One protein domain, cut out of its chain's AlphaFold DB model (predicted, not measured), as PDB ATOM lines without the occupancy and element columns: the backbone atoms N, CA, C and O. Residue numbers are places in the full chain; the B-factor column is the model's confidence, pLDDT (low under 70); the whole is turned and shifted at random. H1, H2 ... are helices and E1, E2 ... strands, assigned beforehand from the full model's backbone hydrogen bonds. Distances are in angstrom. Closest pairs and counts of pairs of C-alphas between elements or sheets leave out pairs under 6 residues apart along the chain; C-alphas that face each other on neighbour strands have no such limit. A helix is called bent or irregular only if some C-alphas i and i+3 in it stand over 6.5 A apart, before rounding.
ATOM      1  N   VAL A   5     150.452 159.875 252.359       95.50
ATOM      2  CA  VAL A   5     150.505 158.464 251.970       95.50
ATOM      3  C   VAL A   5     151.780 158.205 251.180       95.50
ATOM      4  O   VAL A   5     152.182 159.017 250.349       95.50
ATOM      5  N   VAL A   6     152.437 157.075 251.431       96.38
ATOM      6  CA  VAL A   6     153.617 156.648 250.670       96.38
ATOM      7  C   VAL A   6     153.293 155.324 250.006       96.38
ATOM      8  O   VAL A   6     153.054 154.326 250.682       96.38
ATOM      9  N   VAL A   7     153.280 155.324 248.676       97.12
ATOM     10  CA  VAL A   7     152.951 154.152 247.869       97.12
ATOM     11  C   VAL A   7     154.207 153.677 247.141       97.12
ATOM     12  O   VAL A   7     154.659 154.355 246.216       97.12
ATOM     13  N   PRO A   8     154.804 152.543 247.540       96.50
ATOM     14  CA  PRO A   8     155.965 151.996 246.856       96.50
ATOM     15  C   PRO A   8     155.566 151.270 245.566       96.50
ATOM     16  O   PRO A   8     154.529 150.607 245.496       96.50
ATOM     17  N   HIS A   9     156.436 151.330 244.561       96.56
ATOM     18  CA  HIS A   9     156.407 150.385 243.454       96.56
ATOM     19  C   HIS A   9     156.783 148.991 243.995       96.56
ATOM     20  O   HIS A   9     157.713 148.881 244.798       96.56
ATOM     21  N   PRO A  10     156.093 147.910 243.589       94.12
ATOM     22  CA  PRO A  10     156.262 146.588 244.200       94.12
ATOM     23  C   PRO A  10     157.646 145.960 243.988       94.12
ATOM     24  O   PRO A  10     157.996 145.011 244.683       94.12
ATOM     25  N   THR A  11     158.418 146.446 243.015       95.38
ATOM     26  CA  THR A  11     159.755 145.929 242.691       95.38
ATOM     27  C   THR A  11     160.736 147.071 242.415       95.38
ATOM     28  O   THR A  11     160.317 148.119 241.921       95.38
ATOM     29  N   PRO A  12     162.036 146.911 242.712       96.12
ATOM     30  CA  PRO A  12     163.055 147.855 242.265       96.12
ATOM     31  C   PRO A  12     163.112 147.943 240.736       96.12
ATOM     32  O   PRO A  12     162.904 146.940 240.053       96.12
ATOM     33  N   ILE A  13     163.415 149.127 240.204       96.12
ATOM     34  CA  ILE A  13     163.448 149.396 238.761       96.12
ATOM     35  C   ILE A  13     164.776 150.013 238.321       96.12
ATOM     36  O   ILE A  13     165.425 150.730 239.080       96.12
ATOM     37  N   GLU A  14     165.178 149.741 237.081       97.06
ATOM     38  CA  GLU A  14     166.355 150.354 236.459       97.06
ATOM     39  C   GLU A  14     166.022 151.778 236.010       97.06
ATOM     40  O   GLU A  14     165.232 151.979 235.087       97.06
ATOM     41  N   LEU A  15     166.612 152.771 236.676       96.50
ATOM     42  CA  LEU A  15     166.465 154.177 236.316       96.50
ATOM     43  C   LEU A  15     167.764 154.727 235.745       96.50
ATOM     44  O   LEU A  15     168.839 154.499 236.287       96.50
ATOM     45  N   GLU A  16     167.650 155.543 234.704       95.88
ATOM     46  CA  GLU A  16     168.772 156.296 234.151       95.88
ATOM     47  C   GLU A  16     168.629 157.781 234.507       95.88
ATOM     48  O   GLU A  16     167.592 158.392 234.245       95.88
ATOM     49  N   ALA A  17     169.676 158.399 235.060       95.56
ATOM     50  CA  ALA A  17     169.744 159.852 235.223       95.56
ATOM     51  C   ALA A  17     170.638 160.474 234.147       95.56
ATOM     52  O   ALA A  17     171.842 160.214 234.088       95.56
ATOM     53  N   ARG A  18     170.063 161.354 233.321       94.75
ATOM     54  CA  ARG A  18     170.784 162.085 232.268       94.75
ATOM     55  C   ARG A  18     170.730 163.581 232.510       94.75
ATOM     56  O   ARG A  18     169.682 164.121 232.866       94.75
ATOM     57  N   SER A  19     171.845 164.265 232.264       93.94
ATOM     58  CA  SER A  19     171.857 165.725 232.324       93.94
ATOM     59  C   SER A  19     170.966 166.313 231.230       93.94
ATOM     60  O   SER A  19     171.021 165.899 230.070       93.94
ATOM     61  N   ILE A  20     170.153 167.297 231.602       93.38
ATOM     62  CA  ILE A  20     169.293 168.051 230.696       93.38
ATOM     63  C   ILE A  20     169.676 169.528 230.726       93.38
ATOM     64  O   ILE A  20     170.015 170.088 231.770       93.38
ATOM     65  N   ARG A  21     169.594 170.184 229.566       90.69
ATOM     66  CA  ARG A  21     169.771 171.635 229.459       90.69
ATOM     67  C   ARG A  21     168.408 172.305 229.495       90.69
ATOM     68  O   ARG A  21     167.561 172.010 228.657       90.69
ATOM     69  N   HIS A  22     168.208 173.213 230.442       89.94
ATOM     70  CA  HIS A  22     166.984 173.997 230.533       89.94
ATOM     71  C   HIS A  22     167.284 175.393 231.084       89.94
ATOM     72  O   HIS A  22     168.104 175.539 231.986       89.94
ATOM     73  N   ASN A  23     166.594 176.412 230.569       89.25
ATOM     74  CA  ASN A  23     166.842 177.819 230.921       89.25
ATOM     75  C   ASN A  23     166.511 178.157 232.385       89.25
ATOM     76  O   ASN A  23     166.896 179.213 232.868       89.25
ATOM     77  N   SER A  24     165.775 177.285 233.076       87.44
ATOM     78  CA  SER A  24     165.441 177.448 234.496       87.44
ATOM     79  C   SER A  24     166.472 176.834 235.446       87.44
ATOM     80  O   SER A  24     166.269 176.898 236.655       87.44
ATOM     81  N   VAL A  25     167.519 176.176 234.933       92.31
ATOM     82  CA  VAL A  25     168.584 175.612 235.772       92.31
ATOM     83  C   VAL A  25     169.489 176.761 236.228       92.31
ATOM     84  O   VAL A  25     170.029 177.456 235.368       92.31
ATOM     85  N   PRO A  26     169.657 176.985 237.546       92.00
ATOM     86  CA  PRO A  26     170.547 178.020 238.060       92.00
ATOM     87  C   PRO A  26     172.016 177.761 237.711       92.00
ATOM     88  O   PRO A  26     172.442 176.611 237.575       92.00
ATOM     89  N   ASP A  27     172.811 178.830 237.656       90.31
ATOM     90  CA  ASP A  27     174.259 178.725 237.485       90.31
ATOM     91  C   ASP A  27     174.890 177.883 238.610       90.31
ATOM     92  O   ASP A  27     174.569 178.038 239.789       90.31
ATOM     93  N   GLY A  28     175.802 176.975 238.246       89.00
ATOM     94  CA  GLY A  28     176.466 176.066 239.192       89.00
ATOM     95  C   GLY A  28     175.648 174.829 239.595       89.00
ATOM     96  O   GLY A  28     176.153 173.982 240.340       89.00
ATOM     97  N   ALA A  29     174.423 174.683 239.083       94.88
ATOM     98  CA  ALA A  29     173.592 173.498 239.250       94.88
ATOM     99  C   ALA A  29     173.513 172.663 237.962       94.88
ATOM    100  O   ALA A  29     173.830 173.124 236.865       94.88
ATOM    101  N   VAL A  30     173.054 171.420 238.101       95.12
ATOM    102  CA  VAL A  30     172.833 170.499 236.984       95.12
ATOM    103  C   VAL A  30     171.359 170.123 236.944       95.12
ATOM    104  O   VAL A  30     170.797 169.650 237.932       95.12
ATOM    105  N   GLY A  31     170.729 170.327 235.789       95.75
ATOM    106  CA  GLY A  31     169.422 169.746 235.505       95.75
ATOM    107  C   GLY A  31     169.572 168.255 235.224       95.75
ATOM    108  O   GLY A  31     170.403 167.868 234.400       95.75
ATOM    109  N   LEU A  32     168.761 167.430 235.876       95.56
ATOM    110  CA  LEU A  32     168.688 165.988 235.660       95.56
ATOM    111  C   LEU A  32     167.291 165.589 235.195       95.56
ATOM    112  O   LEU A  32     166.287 166.048 235.736       95.56
ATOM    113  N   GLY A  33     167.238 164.717 234.194       95.38
ATOM    114  CA  GLY A  33     166.054 163.941 233.848       95.38
ATOM    115  C   GLY A  33     166.251 162.492 234.277       95.38
ATOM    116  O   GLY A  33     167.304 161.919 233.993       95.38
ATOM    117  N   TYR A  34     165.247 161.918 234.932       96.00
ATOM    118  CA  TYR A  34     165.209 160.506 235.309       96.00
ATOM    119  C   TYR A  34     164.335 159.754 234.320       96.00
ATOM    120  O   TYR A  34     163.210 160.183 234.040       96.00
ATOM    121  N   TYR A  35     164.855 158.649 233.802       95.75
ATOM    122  CA  TYR A  35     164.224 157.859 232.761       95.75
ATOM    123  C   TYR A  35     163.999 156.424 233.221       95.75
ATOM    124  O   TYR A  35     164.882 155.821 233.825       95.75
ATOM    125  N   TYR A  36     162.826 155.887 232.898       95.94
ATOM    126  CA  TYR A  36     162.477 154.478 233.045       95.94
ATOM    127  C   TYR A  36     161.995 153.970 231.686       95.94
ATOM    128  O   TYR A  36     161.108 154.595 231.106       95.94
ATOM    129  N   ASP A  37     162.586 152.894 231.157       94.06
ATOM    130  CA  ASP A  37     162.264 152.378 229.810       94.06
ATOM    131  C   ASP A  37     162.300 153.488 228.731       94.06
ATOM    132  O   ASP A  37     161.341 153.705 227.992       94.06
ATOM    133  N   ASP A  38     163.378 154.287 228.729       92.38
ATOM    134  CA  ASP A  38     163.589 155.479 227.884       92.38
ATOM    135  C   ASP A  38     162.562 156.625 228.034       92.38
ATOM    136  O   ASP A  38     162.661 157.655 227.356       92.38
ATOM    137  N   ARG A  39     161.613 156.527 228.970       93.12
ATOM    138  CA  ARG A  39     160.582 157.548 229.222       93.12
ATOM    139  C   ARG A  39     161.001 158.460 230.360       93.12
ATOM    140  O   ARG A  39     161.378 157.986 231.423       93.12
ATOM    141  N   LEU A  40     160.899 159.772 230.158       92.62
ATOM    142  CA  LEU A  40     161.163 160.760 231.205       92.62
ATOM    143  C   LEU A  40     160.057 160.700 232.268       92.62
ATOM    144  O   LEU A  40     158.923 161.084 231.990       92.62
ATOM    145  N   ILE A  41     160.397 160.274 233.484       94.19
ATOM    146  CA  ILE A  41     159.446 160.164 234.602       94.19
ATOM    147  C   ILE A  41     159.579 161.309 235.608       94.19
ATOM    148  O   ILE A  41     158.626 161.633 236.308       94.19
ATOM    149  N   ALA A  42     160.751 161.942 235.690       94.00
ATOM    150  CA  ALA A  42     160.992 163.034 236.626       94.00
ATOM    151  C   ALA A  42     162.088 163.981 236.131       94.00
ATOM    152  O   ALA A  42     162.961 163.603 235.349       94.00
ATOM    153  N   ARG A  43     162.049 165.224 236.614       92.94
ATOM    154  CA  ARG A  43     163.075 166.246 236.389       92.94
ATOM    155  C   ARG A  43     163.461 166.837 237.739       92.94
ATOM    156  O   ARG A  43     162.575 167.227 238.496       92.94
ATOM    157  N   SER A  44     164.755 166.962 238.011       93.00
ATOM    158  CA  SER A  44     165.257 167.660 239.197       93.00
ATOM    159  C   SER A  44     166.401 168.606 238.854       93.00
ATOM    160  O   SER A  44     166.979 168.569 237.767       93.00
ATOM    161  N   VAL A  45     166.717 169.478 239.804       94.75
ATOM    162  CA  VAL A  45     167.922 170.301 239.788       94.75
ATOM    163  C   VAL A  45     168.736 169.911 241.006       94.75
ATOM    164  O   VAL A  45     168.202 169.864 242.113       94.75
ATOM    165  N   VAL A  46     170.011 169.609 240.799       93.38
ATOM    166  CA  VAL A  46     170.918 169.177 241.865       93.38
ATOM    167  C   VAL A  46     172.199 169.995 241.838       93.38
ATOM    168  O   VAL A  46     172.544 170.611 240.826       93.38
ATOM    169  N   ALA A  47     172.918 170.002 242.957       93.12
ATOM    170  CA  ALA A  47     174.259 170.561 242.997       93.12
ATOM    171  C   ALA A  47     175.192 169.752 242.081       93.12
ATOM    172  O   ALA A  47     175.072 168.531 241.985       93.12
ATOM    173  N   SER A  48     176.140 170.422 241.423       90.19
ATOM    174  CA  SER A  48     177.036 169.770 240.454       90.19
ATOM    175  C   SER A  48     177.832 168.600 241.052       90.19
ATOM    176  O   SER A  48     178.079 167.615 240.368       90.19
ATOM    177  N   ASN A  49     178.184 168.675 242.339       91.44
ATOM    178  CA  ASN A  49     178.902 167.619 243.058       91.44
ATOM    179  C   ASN A  49     178.026 166.418 243.465       91.44
ATOM    180  O   ASN A  49     178.566 165.415 243.912       91.44
ATOM    181  N   ALA A  50     176.698 166.508 243.345       91.00
ATOM    182  CA  ALA A  50     175.785 165.414 243.680       91.00
ATOM    183  C   ALA A  50     175.554 164.448 242.506       91.00
ATOM    184  O   ALA A  50     174.990 163.372 242.705       91.00
ATOM    185  N   LEU A  51     175.966 164.821 241.288       90.50
ATOM    186  CA  LEU A  51     175.703 164.052 240.072       90.50
ATOM    187  C   LEU A  51     176.296 162.640 240.141       90.50
ATOM    188  O   LEU A  51     175.573 161.671 239.917       90.50
ATOM    189  N   ASP A  52     177.576 162.528 240.496       91.88
ATOM    190  CA  ASP A  52     178.281 161.242 240.553       91.88
ATOM    191  C   ASP A  52     177.668 160.318 241.616       91.88
ATOM    192  O   ASP A  52     177.513 159.114 241.395       91.88
ATOM    193  N   THR A  53     177.240 160.883 242.750       92.69
ATOM    194  CA  THR A  53     176.530 160.146 243.805       92.69
ATOM    195  C   THR A  53     175.198 159.609 243.298       92.69
ATOM    196  O   THR A  53     174.905 158.433 243.489       92.69
ATOM    197  N   ILE A  54     174.399 160.433 242.611       93.62
ATOM    198  CA  ILE A  54     173.113 160.000 242.043       93.62
ATOM    199  C   ILE A  54     173.333 158.907 240.998       93.62
ATOM    200  O   ILE A  54     172.649 157.892 241.031       93.62
ATOM    201  N   GLN A  55     174.310 159.066 240.103       92.38
ATOM    202  CA  GLN A  55     174.634 158.037 239.113       92.38
ATOM    203  C   GLN A  55     175.073 156.724 239.770       92.38
ATOM    204  O   GLN A  55     174.671 155.655 239.321       92.38
ATOM    205  N   SER A  56     175.835 156.800 240.862       93.56
ATOM    206  CA  SER A  56     176.257 155.621 241.626       93.56
ATOM    207  C   SER A  56     175.077 154.924 242.310       93.56
ATOM    208  O   SER A  56     174.997 153.699 242.280       93.56
ATOM    209  N   LEU A  57     174.127 155.684 242.871       92.56
ATOM    210  CA  LEU A  57     172.894 155.139 243.464       92.56
ATOM    211  C   LEU A  57     172.013 154.422 242.434       92.56
ATOM    212  O   LEU A  57     171.315 153.471 242.775       92.56
ATOM    213  N   LEU A  58     172.044 154.878 241.181       95.31
ATOM    214  CA  LEU A  58     171.256 154.329 240.077       95.31
ATOM    215  C   LEU A  58     172.000 153.258 239.264       95.31
ATOM    216  O   LEU A  58     171.473 152.767 238.271       95.31
ATOM    217  N   ALA A  59     173.209 152.863 239.677       94.62
ATOM    218  CA  ALA A  59     173.987 151.825 238.994       94.62
ATOM    219  C   ALA A  59     173.362 150.418 239.105       94.62
ATOM    220  O   ALA A  59     173.760 149.502 238.385       94.62
ATOM    221  N   SER A  60     172.392 150.242 240.002       94.69
ATOM    222  CA  SER A  60     171.593 149.030 240.182       94.69
ATOM    223  C   SER A  60     170.107 149.385 240.293       94.69
ATOM    224  O   SER A  60     169.795 150.522 240.657       94.69
ATOM    225  N   PRO A  61     169.184 148.432 240.049       96.69
ATOM    226  CA  PRO A  61     167.757 148.666 240.240       96.69
ATOM    227  C   PRO A  61     167.444 149.253 241.622       96.69
ATOM    228  O   PRO A  61     167.879 148.720 242.644       96.69
ATOM    229  N   VAL A  62     166.673 150.339 241.649       95.56
ATOM    230  CA  VAL A  62     166.364 151.113 242.857       95.56
ATOM    231  C   VAL A  62     164.873 151.052 243.168       95.56
ATOM    232  O   VAL A  62     164.028 151.058 242.272       95.56
ATOM    233  N   SER A  63     164.531 150.982 244.453       96.50
ATOM    234  CA  SER A  63     163.143 151.073 244.901       96.50
ATOM    235  C   SER A  63     162.618 152.494 244.709       96.50
ATOM    236  O   SER A  63     163.290 153.469 245.040       96.50
ATOM    237  N   VAL A  64     161.395 152.616 244.201       97.06
ATOM    238  CA  VAL A  64     160.742 153.904 243.928       97.06
ATOM    239  C   VAL A  64     159.404 153.949 244.643       97.06
ATOM    240  O   VAL A  64     158.715 152.937 244.733       97.06
ATOM    241  N   ALA A  65     159.026 155.119 245.145       97.75
ATOM    242  CA  ALA A  65     157.730 155.346 245.767       97.75
ATOM    243  C   ALA A  65     157.144 156.697 245.359       97.75
ATOM    244  O   ALA A  65     157.872 157.612 244.972       97.75
ATOM    245  N   LEU A  66     155.828 156.830 245.492       97.94
ATOM    246  CA  LEU A  66     155.132 158.104 245.424       97.94
ATOM    247  C   LEU A  66     154.674 158.510 246.825       97.94
ATOM    248  O   LEU A  66     153.857 157.826 247.435       97.94
ATOM    249  N   ALA A  67     155.204 159.622 247.325       97.44
ATOM    250  CA  ALA A  67     154.732 160.265 248.542       97.44
ATOM    251  C   ALA A  67     153.696 161.325 248.156       97.44
ATOM    252  O   ALA A  67     154.039 162.273 247.456       97.44
ATOM    253  N   ALA A  68     152.444 161.158 248.564       96.94
ATOM    254  CA  ALA A  68     151.321 161.965 248.106       96.94
ATOM    255  C   ALA A  68     150.466 162.472 249.267       96.94
ATOM    256  O   ALA A  68     150.343 161.817 250.301       96.94
ATOM    257  N   ARG A  69     149.864 163.644 249.082       95.44
ATOM    258  CA  ARG A  69     148.887 164.235 250.000       95.44
ATOM    259  C   ARG A  69     147.766 164.892 249.210       95.44
ATOM    260  O   ARG A  69     147.992 165.348 248.090       95.44
ATOM    261  N   GLU A  70     146.589 164.952 249.808       95.50
ATOM    262  CA  GLU A  70     145.457 165.701 249.270       95.50
ATOM    263  C   GLU A  70     145.477 167.137 249.808       95.50
ATOM    264  O   GLU A  70     145.645 167.337 251.010       95.50
ATOM    265  N   ASP A  71     145.327 168.125 248.925       92.06
ATOM    266  CA  ASP A  71     145.213 169.536 249.299       92.06
ATOM    267  C   ASP A  71     143.763 169.947 249.623       92.06
ATOM    268  O   ASP A  71     142.812 169.196 249.417       92.06
ATOM    269  N   ASP A  72     143.568 171.179 250.106       91.44
ATOM    270  CA  ASP A  72     142.237 171.703 250.462       91.44
ATOM    271  C   ASP A  72     141.263 171.799 249.270       91.44
ATOM    272  O   ASP A  72     140.060 171.983 249.461       91.44
ATOM    273  N   SER A  73     141.770 171.715 248.037       90.62
ATOM    274  CA  SER A  73     140.979 171.725 246.802       90.62
ATOM    275  C   SER A  73     140.712 170.312 246.265       90.62
ATOM    276  O   SER A  73     140.124 170.177 245.193       90.62
ATOM    277  N   GLY A  74     141.124 169.266 246.989       92.31
ATOM    278  CA  GLY A  74     140.955 167.865 246.611       92.31
ATOM    279  C   GLY A  74     141.958 167.362 245.569       92.31
ATOM    280  O   GLY A  74     141.831 166.222 245.111       92.31
ATOM    281  N   ASN A  75     142.945 168.178 245.174       93.69
ATOM    282  CA  ASN A  75     144.017 167.737 244.286       93.69
ATOM    283  C   ASN A  75     145.022 166.898 245.066       93.69
ATOM    284  O   ASN A  75     145.207 167.073 246.268       93.69
ATOM    285  N   ILE A  76     145.741 166.038 244.356       95.12
ATOM    286  CA  ILE A  76     146.844 165.278 244.931       95.12
ATOM    287  C   ILE A  76     148.162 165.950 244.553       95.12
ATOM    288  O   ILE A  76     148.505 166.016 243.372       95.12
ATOM    289  N   ASP A  77     148.907 166.400 245.562       95.19
ATOM    290  CA  ASP A  77     150.298 166.855 245.466       95.19
ATOM    291  C   ASP A  77     151.221 165.689 245.836       95.19
ATOM    292  O   ASP A  77     151.204 165.186 246.963       95.19
ATOM    293  N   GLY A  78     151.996 165.225 244.860       95.56
ATOM    294  CA  GLY A  78     152.838 164.046 244.960       95.56
ATOM    295  C   GLY A  78     154.307 164.329 244.669       95.56
ATOM    296  O   GLY A  78     154.672 165.204 243.884       95.56
ATOM    297  N   ARG A  79     155.175 163.521 245.269       96.75
ATOM    298  CA  ARG A  79     156.612 163.485 245.002       96.75
ATOM    299  C   ARG A  79     157.023 162.065 244.684       96.75
ATOM    300  O   ARG A  79     156.825 161.167 245.502       96.75
ATOM    301  N   ILE A  80     157.600 161.867 243.506       97.06
ATOM    302  CA  ILE A  80     158.272 160.611 243.193       97.06
ATOM    303  C   ILE A  80     159.623 160.608 243.909       97.06
ATOM    304  O   ILE A  80     160.383 161.577 243.835       97.06
ATOM    305  N   CYS A  81     159.897 159.527 244.626       97.62
ATOM    306  CA  CYS A  81     161.043 159.383 245.508       97.62
ATOM    307  C   CYS A  81     161.809 158.101 245.190       97.62
ATOM    308  O   CYS A  81     161.202 157.057 244.951       97.62
ATOM    309  N   LEU A  82     163.137 158.164 245.276       96.69
ATOM    310  CA  LEU A  82     163.957 156.971 245.471       96.69
ATOM    311  C   LEU A  82     163.851 156.551 246.939       96.69
ATOM    312  O   LEU A  82     163.907 157.401 247.829       96.69
ATOM    313  N   VAL A  83     163.701 155.253 247.182       95.56
ATOM    314  CA  VAL A  83     163.687 154.662 248.521       95.56
ATOM    315  C   VAL A  83     165.071 154.085 248.776       95.56
ATOM    316  O   VAL A  83     165.452 153.078 248.177       95.56
ATOM    317  N   LEU A  84     165.831 154.754 249.634       91.31
ATOM    318  CA  LEU A  84     167.217 154.415 249.925       91.31
ATOM    319  C   LEU A  84     167.301 153.759 251.307       91.31
ATOM    320  O   LEU A  84     166.694 154.283 252.244       91.31
ATOM    321  N   PRO A  85     168.025 152.638 251.464       87.75
ATOM    322  CA  PRO A  85     168.304 152.100 252.786       87.75
ATOM    323  C   PRO A  85     169.175 153.091 253.565       87.75
ATOM    324  O   PRO A  85     170.106 153.679 253.013       87.75
ATOM    325  N   VAL A  86     168.861 153.274 254.839       83.81
ATOM    326  CA  VAL A  86     169.674 154.024 255.794       83.81
ATOM    327  C   VAL A  86     170.293 152.997 256.725       83.81
ATOM    328  O   VAL A  86     169.579 152.187 257.321       83.81
ATOM    329  N   GLU A  87     171.620 152.988 256.803       73.88
ATOM    330  CA  GLU A  87     172.295 152.185 257.815       73.88
ATOM    331  C   GLU A  87     171.935 152.750 259.197       73.88
ATOM    332  O   GLU A  87     171.955 153.971 259.367       73.88
ATOM    333  N   PRO A  88     171.574 151.900 260.174       60.97
ATOM    334  CA  PRO A  88     171.136 152.358 261.494       60.97
ATOM    335  C   PRO A  88     172.206 153.162 262.263       60.97
ATOM    336  O   PRO A  88     171.862 153.875 263.202       60.97
ATOM    337  N   PRO A 129     165.040 147.857 259.232       64.38
ATOM    338  CA  PRO A 129     165.700 148.632 258.191       64.38
ATOM    339  C   PRO A 129     165.041 150.009 258.066       64.38
ATOM    340  O   PRO A 129     163.839 150.118 257.817       64.38
ATOM    341  N   GLN A 130     165.839 151.058 258.258       81.50
ATOM    342  CA  GLN A 130     165.403 152.434 258.084       81.50
ATOM    343  C   GLN A 130     165.509 152.809 256.607       81.50
ATOM    344  O   GLN A 130     166.420 152.376 255.900       81.50
ATOM    345  N   PHE A 131     164.571 153.621 256.129       87.44
ATOM    346  CA  PHE A 131     164.560 154.085 254.747       87.44
ATOM    347  C   PHE A 131     164.474 155.603 254.697       87.44
ATOM    348  O   PHE A 131     163.689 156.219 255.418       87.44
ATOM    349  N   ALA A 132     165.242 156.195 253.790       91.56
ATOM    350  CA  ALA A 132     165.139 157.595 253.422       91.56
ATOM    351  C   ALA A 132     164.434 157.717 252.072       91.56
ATOM    352  O   ALA A 132     164.690 156.955 251.138       91.56
ATOM    353  N   LEU A 133     163.558 158.714 251.962       94.50
ATOM    354  CA  LEU A 133     162.960 159.106 250.694       94.50
ATOM    355  C   LEU A 133     163.764 160.263 250.111       94.50
ATOM    356  O   LEU A 133     163.819 161.336 250.709       94.50
ATOM    357  N   LEU A 134     164.352 160.055 248.934       95.06
ATOM    358  CA  LEU A 134     165.000 161.107 248.155       95.06
ATOM    359  C   LEU A 134     164.057 161.553 247.026       95.06
ATOM    360  O   LEU A 134     163.912 160.814 246.048       95.06
ATOM    361  N   PRO A 135     163.410 162.730 247.117       95.56
ATOM    362  CA  PRO A 135     162.516 163.214 246.070       95.56
ATOM    363  C   PRO A 135     163.282 163.539 244.785       95.56
ATOM    364  O   PRO A 135     164.256 164.291 244.813       95.56
ATOM    365  N   ILE A 136     162.810 163.022 243.652       95.38
ATOM    366  CA  ILE A 136     163.406 163.252 242.324       95.38
ATOM    367  C   ILE A 136     162.501 164.054 241.385       95.38
ATOM    368  O   ILE A 136     162.945 164.497 240.327       95.38
ATOM    369  N   GLY A 137     161.242 164.274 241.760       93.75
ATOM    370  CA  GLY A 137     160.310 165.085 240.986       93.75
ATOM    371  C   GLY A 137     158.972 165.274 241.686       93.75
ATOM    372  O   GLY A 137     158.604 164.493 242.563       93.75
ATOM    373  N   ASN A 138     158.247 166.306 241.266       94.06
ATOM    374  CA  ASN A 138     156.885 166.576 241.715       94.06
ATOM    375  C   ASN A 138     155.893 166.097 240.653       94.06
ATOM    376  O   ASN A 138     156.152 166.229 239.454       94.06
ATOM    377  N   VAL A 139     154.751 165.593 241.095       94.62
ATOM    378  CA  VAL A 139     153.623 165.197 240.252       94.62
ATOM    379  C   VAL A 139     152.334 165.671 240.896       94.62
ATOM    380  O   VAL A 139     152.213 165.687 242.115       94.62
ATOM    381  N   VAL A 140     151.368 166.064 240.076       93.94
ATOM    382  CA  VAL A 140     150.076 166.557 240.554       93.94
ATOM    383  C   VAL A 140     148.969 165.847 239.790       93.94
ATOM    384  O   VAL A 140     149.094 165.633 238.582       93.94
ATOM    385  N   ARG A 141     147.890 165.490 240.485       93.94
ATOM    386  CA  ARG A 141     146.627 165.049 239.879       93.94
ATOM    387  C   ARG A 141     145.526 165.997 240.340       93.94
ATOM    388  O   ARG A 141     145.332 166.167 241.540       93.94
ATOM    389  N   ALA A 142     144.845 166.630 239.388       92.69
ATOM    390  CA  ALA A 142     143.729 167.518 239.687       92.69
ATOM    391  C   ALA A 142     142.549 166.721 240.257       92.69
ATOM    392  O   ALA A 142     142.373 165.559 239.889       92.69
ATOM    393  N   ALA A 143     141.730 167.347 241.104       92.94
ATOM    394  CA  ALA A 143     140.549 166.717 241.699       92.94
ATOM    395  C   ALA A 143     139.612 166.098 240.642       92.94
ATOM    396  O   ALA A 143     139.155 164.971 240.807       92.94
ATOM    397  N   ASP A 144     139.408 166.795 239.520       91.88
ATOM    398  CA  ASP A 144     138.557 166.339 238.409       91.88
ATOM    399  C   ASP A 144     139.127 165.124 237.654       91.88
ATOM    400  O   ASP A 144     138.384 164.397 236.995       91.88
ATOM    401  N   ASP A 145     140.440 164.896 237.749       91.00
ATOM    402  CA  ASP A 145     141.146 163.779 237.116       91.00
ATOM    403  C   ASP A 145     141.333 162.592 238.096       91.00
ATOM    404  O   ASP A 145     142.070 161.647 237.798       91.00
ATOM    405  N   ARG A 146     140.707 162.628 239.287       93.69
ATOM    406  CA  ARG A 146     140.749 161.535 240.274       93.69
ATOM    407  C   ARG A 146     139.765 160.426 239.937       93.69
ATOM    408  O   ARG A 146     138.612 160.673 239.588       93.69
ATOM    409  N   HIS A 147     140.205 159.184 240.121       94.62
ATOM    410  CA  HIS A 147     139.346 158.006 239.983       94.62
ATOM    411  C   HIS A 147     138.892 157.462 241.339       94.62
ATOM    412  O   HIS A 147     137.865 156.782 241.411       94.62
ATOM    413  N   HIS A 148     139.613 157.794 242.414       91.75
ATOM    414  CA  HIS A 148     139.323 157.343 243.771       91.75
ATOM    415  C   HIS A 148     139.256 158.529 244.759       91.75
ATOM    416  O   HIS A 148     140.107 158.650 245.641       91.75
ATOM    417  N   PRO A 149     138.230 159.406 244.666       88.38
ATOM    418  CA  PRO A 149     138.144 160.623 245.485       88.38
ATOM    419  C   PRO A 149     138.222 160.377 246.999       88.38
ATOM    420  O   PRO A 149     138.783 161.189 247.726       88.38
ATOM    421  N   ASP A 150     137.729 159.228 247.463       90.31
ATOM    422  CA  ASP A 150     137.726 158.858 248.883       90.31
ATOM    423  C   ASP A 150     138.973 158.052 249.315       90.31
ATOM    424  O   ASP A 150     139.113 157.720 250.492       90.31
ATOM    425  N   ASP A 151     139.877 157.713 248.386       93.56
ATOM    426  CA  ASP A 151     141.072 156.899 248.645       93.56
ATOM    427  C   ASP A 151     142.305 157.439 247.902       93.56
ATOM    428  O   ASP A 151     142.653 157.036 246.785       93.56
ATOM    429  N   VAL A 152     143.006 158.348 248.581       94.06
ATOM    430  CA  VAL A 152     144.243 158.976 248.096       94.06
ATOM    431  C   VAL A 152     145.330 157.940 247.804       94.06
ATOM    432  O   VAL A 152     146.113 158.127 246.878       94.06
ATOM    433  N   ALA A 153     145.398 156.838 248.560       95.38
ATOM    434  CA  ALA A 153     146.427 155.822 248.356       95.38
ATOM    435  C   ALA A 153     146.209 155.056 247.042       95.38
ATOM    436  O   ALA A 153     147.177 154.770 246.334       95.38
ATOM    437  N   HIS A 154     144.955 154.769 246.680       95.94
ATOM    438  CA  HIS A 154     144.629 154.164 245.388       95.94
ATOM    439  C   HIS A 154     144.912 155.109 244.218       95.94
ATOM    440  O   HIS A 154     145.567 154.689 243.262       95.94
ATOM    441  N   ASP A 155     144.507 156.382 244.302       95.94
ATOM    442  CA  ASP A 155     144.867 157.369 243.275       95.94
ATOM    443  C   ASP A 155     146.396 157.516 243.160       95.94
ATOM    444  O   ASP A 155     146.934 157.515 242.056       95.94
ATOM    445  N   ALA A 156     147.124 157.580 244.281       96.31
ATOM    446  CA  ALA A 156     148.583 157.683 244.297       96.31
ATOM    447  C   ALA A 156     149.265 156.458 243.660       96.31
ATOM    448  O   ALA A 156     150.239 156.599 242.916       96.31
ATOM    449  N   LYS A 157     148.737 155.253 243.898       96.75
ATOM    450  CA  LYS A 157     149.207 154.034 243.232       96.75
ATOM    451  C   LYS A 157     149.039 154.128 241.719       96.75
ATOM    452  O   LYS A 157     149.992 153.899 240.979       96.75
ATOM    453  N   GLU A 158     147.850 154.508 241.269       96.00
ATOM    454  CA  GLU A 158     147.549 154.650 239.847       96.00
ATOM    455  C   GLU A 158     148.388 155.766 239.199       96.00
ATOM    456  O   GLU A 158     148.870 155.625 238.077       96.00
ATOM    457  N   MET A 159     148.624 156.872 239.912       95.56
ATOM    458  CA  MET A 159     149.530 157.939 239.483       95.56
ATOM    459  C   MET A 159     150.950 157.416 239.262       95.56
ATOM    460  O   MET A 159     151.549 157.733 238.234       95.56
ATOM    461  N   LEU A 160     151.485 156.618 240.193       96.62
ATOM    462  CA  LEU A 160     152.820 156.033 240.070       96.62
ATOM    463  C   LEU A 160     152.904 155.075 238.873       96.62
ATOM    464  O   LEU A 160     153.831 155.183 238.073       96.62
ATOM    465  N   GLU A 161     151.923 154.186 238.713       95.44
ATOM    466  CA  GLU A 161     151.851 153.248 237.583       95.44
ATOM    467  C   GLU A 161     151.775 153.989 236.238       95.44
ATOM    468  O   GLU A 161     152.544 153.700 235.319       95.44
ATOM    469  N   ASN A 162     150.912 155.003 236.139       94.38
ATOM    470  CA  ASN A 162     150.777 155.825 234.940       94.38
ATOM    471  C   ASN A 162     152.055 156.610 234.629       94.38
ATOM    472  O   ASN A 162     152.438 156.719 233.463       94.38
ATOM    473  N   LEU A 163     152.726 157.157 235.646       94.19
ATOM    474  CA  LEU A 163     153.973 157.897 235.470       94.19
ATOM    475  C   LEU A 163     155.068 156.993 234.898       94.19
ATOM    476  O   LEU A 163     155.705 157.360 233.912       94.19
ATOM    477  N   LEU A 164     155.240 155.798 235.469       94.06
ATOM    478  CA  LEU A 164     156.206 154.805 234.991       94.06
ATOM    479  C   LEU A 164     155.842 154.274 233.595       94.06
ATOM    480  O   LEU A 164     156.723 154.016 232.782       94.06
ATOM    481  N   ALA A 165     154.554 154.201 233.260       92.75
ATOM    482  CA  ALA A 165     154.093 153.906 231.906       92.75
ATOM    483  C   ALA A 165     154.269 155.086 230.921       92.75
ATOM    484  O   ALA A 165     153.937 154.951 229.741       92.75
ATOM    485  N   GLY A 166     154.802 156.236 231.346       84.94
ATOM    486  CA  GLY A 166     154.988 157.422 230.501       84.94
ATOM    487  C   GLY A 166     153.700 158.195 230.202       84.94
ATOM    488  O   GLY A 166     153.656 158.974 229.254       84.94
ATOM    489  N   GLY A 167     152.646 157.991 230.993       81.31
ATOM    490  CA  GLY A 167     151.379 158.723 230.905       81.31
ATOM    491  C   GLY A 167     151.420 160.131 231.512       81.31
ATOM    492  O   GLY A 167     150.426 160.856 231.439       81.31
ATOM    493  N   GLY A 168     152.547 160.531 232.110       79.38
ATOM    494  CA  GLY A 168     152.735 161.865 232.677       79.38
ATOM    495  C   GLY A 168     152.634 162.967 231.618       79.38
ATOM    496  O   GLY A 168     153.172 162.849 230.518       79.38
ATOM    497  N   ARG A 169     151.954 164.065 231.958       81.06
ATOM    498  CA  ARG A 169     151.855 165.273 231.123       81.06
ATOM    499  C   ARG A 169     152.520 166.449 231.824       81.06
ATOM    500  O   ARG A 169     152.620 166.472 233.047       81.06
ATOM    501  N   ASP A 170     152.956 167.436 231.048       80.69
ATOM    502  CA  ASP A 170     153.442 168.684 231.626       80.69
ATOM    503  C   ASP A 170     152.279 169.429 232.302       80.69
ATOM    504  O   ASP A 170     151.262 169.721 231.666       80.69
ATOM    505  N   ALA A 171     152.420 169.699 233.601       77.62
ATOM    506  CA  ALA A 171     151.362 170.304 234.406       77.62
ATOM    507  C   ALA A 171     150.998 171.713 233.918       77.62
ATOM    508  O   ALA A 171     149.827 172.087 233.951       77.62
ATOM    509  N   VAL A 172     151.975 172.478 233.416       76.75
ATOM    510  CA  VAL A 172     151.725 173.820 232.876       76.75
ATOM    511  C   VAL A 172     150.921 173.712 231.590       76.75
ATOM    512  O   VAL A 172     149.936 174.429 231.426       76.75
ATOM    513  N   GLN A 173     151.284 172.782 230.704       78.50
ATOM    514  CA  GLN A 173     150.527 172.562 229.473       78.50
ATOM    515  C   GLN A 173     149.088 172.116 229.766       78.50
ATOM    516  O   GLN A 173     148.161 172.657 229.173       78.50
ATOM    517  N   LYS A 174     148.885 171.196 230.720       80.69
ATOM    518  CA  LYS A 174     147.540 170.770 231.145       80.69
ATOM    519  C   LYS A 174     146.724 171.941 231.695       80.69
ATOM    520  O   LYS A 174     145.589 172.122 231.273       80.69
ATOM    521  N   ALA A 175     147.310 172.762 232.567       77.06
ATOM    522  CA  ALA A 175     146.634 173.933 233.119       77.06
ATOM    523  C   ALA A 175     146.237 174.945 232.030       77.06
ATOM    524  O   ALA A 175     145.146 175.510 232.079       77.06
ATOM    525  N   ILE A 176     147.093 175.149 231.021       80.44
ATOM    526  CA  ILE A 176     146.770 175.975 229.850       80.44
ATOM    527  C   ILE A 176     145.608 175.358 229.062       80.44
ATOM    528  O   ILE A 176     144.662 176.067 228.726       80.44
ATOM    529  N   ASP A 177     145.652 174.055 228.783       82.88
ATOM    530  CA  ASP A 177     144.605 173.360 228.028       82.88
ATOM    531  C   ASP A 177     143.249 173.406 228.749       82.88
ATOM    532  O   ASP A 177     142.210 173.565 228.108       82.88
ATOM    533  N   ASP A 178     143.246 173.283 230.076       81.12
ATOM    534  CA  ASP A 178     142.036 173.367 230.894       81.12
ATOM    535  C   ASP A 178     141.479 174.795 230.920       81.12
ATOM    536  O   ASP A 178     140.276 174.989 230.738       81.12
ATOM    537  N   LEU A 179     142.352 175.805 231.035       79.94
ATOM    538  CA  LEU A 179     141.954 177.209 230.929       79.94
ATOM    539  C   LEU A 179     141.321 177.494 229.560       79.94
ATOM    540  O   LEU A 179     140.272 178.128 229.490       79.94
ATOM    541  N   LEU A 180     141.915 176.990 228.476       85.00
ATOM    542  CA  LEU A 180     141.406 177.184 227.116       85.00
ATOM    543  C   LEU A 180     140.062 176.488 226.866       85.00
ATOM    544  O   LEU A 180     139.278 176.980 226.063       85.00
ATOM    545  N   LYS A 181     139.778 175.369 227.540       78.50
ATOM    546  CA  LYS A 181     138.477 174.677 227.457       78.50
ATOM    547  C   LYS A 181     137.380 175.339 228.290       78.50
ATOM    548  O   LYS A 181     136.212 175.011 228.103       78.50
ATOM    549  N   SER A 182     137.750 176.215 229.225       67.81
ATOM    550  CA  SER A 182     136.816 176.908 230.123       67.81
ATOM    551  C   SER A 182     136.226 178.209 229.549       67.81
ATOM    552  O   SER A 182     135.362 178.810 230.188       67.81
ATOM    553  N   ILE A 183     136.682 178.635 228.361       57.69
ATOM    554  CA  ILE A 183     136.235 179.827 227.611       57.69
ATOM    555  C   ILE A 183     135.250 179.412 226.516       57.69
ATOM    556  O   ILE A 183     134.226 180.115 226.359       57.69
TER     557      ILE A 183
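This is residues 5 to 88 and 129 to 183 of the 183 residues of an uncharacterized protein of Gemmatimonadetes bacterium (UniProt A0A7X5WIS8). Two strongly twisted antiparallel sheets are partly face to face with their strands crossed, the four-stranded E1 E5 E6 E7 and the three-stranded E2 E3 E4. H2 covers part of the larger sheet, H1 packs along the smaller one, and residues 176 to 183, of which 176 to 181 belong to H3, stick out. The printed part has 139 residues, with three named helices and seven named strands in the order E1 E2 E3 E4 H1 E5 E6 E7 H2 H3; the class is mixed. It is compact, with a radius of gyration of the C-alphas of 15.9 A and spans of 47 by 38 by 27 A.

Begin the larger sheet at C-alpha 5, (150.505, 158.464, 251.970), where E1, residues 5 to 8, starts. Its other strands are E5, residues 63 to 70, 23.4 A; E6, residues 76 to 86, 27.7 A; and E7, residues 130 to 141, 29.0 A. The smaller sheet holds E2, residues 16 to 20; E3, residues 29 to 36, 22.9 A; and E4, residues 39 to 47, 23.4 A. The helices are H1, residues 48 to 57, 15.5 A; H2, residues 152 to 164, 18.2 A; and H3, residues 171 to 181, 15.3 A, ending at C-alpha 181, (138.477, 174.677, 227.457).

Across the larger sheet, look for N 7 and O 66 of E1 and E5 at 2.9 A, N 67 and O 79 of the hairpin E5 and E6 at 2.9 A, and N 82 and O 134 of E6 and E7 at 2.9 A. H2 is on one face of this sheet, in two layers, helix and sheet, at a height over the sheet of 7.5 A; it runs across the strands, at 72 degrees to E6 on the local plane. Their closest C-alphas to H2 include Leu 66 of E5 and Leu 160, 6.2 A apart. The sheets form a sandwich, two sheets face to face, with strands at 89 degrees; the closest C-alphas of E4 and E7 are those of Ala 42 and Gly 137, 4.9 A apart, where E4 bends by 55 degrees and E7 by 75 degrees. E2 E3 E4 is a meander, each strand the antiparallel neighbour of the one before, with N 18 and O 33 at 2.9 A and N 32 and O 44 at 2.8 A. H1 is on this sheet at a height of 8.1 A and runs along the strands; its closest C-alphas to E3 are Ser 48 and Ala 29, 5.2 A apart. H1 is irregular, but only just: C-alphas 49 and 52 are 6.9 A apart. H2 and H3 have every O i to N i+4 pair within hydrogen-bond range, H1 4 of 6. H3 is apart from H1 and H2.

The C-alphas farthest apart, those of Pro 88 and Ile 183, are 55.9 A apart. Residues 89 to 128 are not printed; C-alphas 88 and 129 are 7.4 A apart across this cut. Of the links that are printed whole, none is long. The mean pLDDT of the printed part is 91.2, and residues 88, 129 and 182 to 183 are under 70.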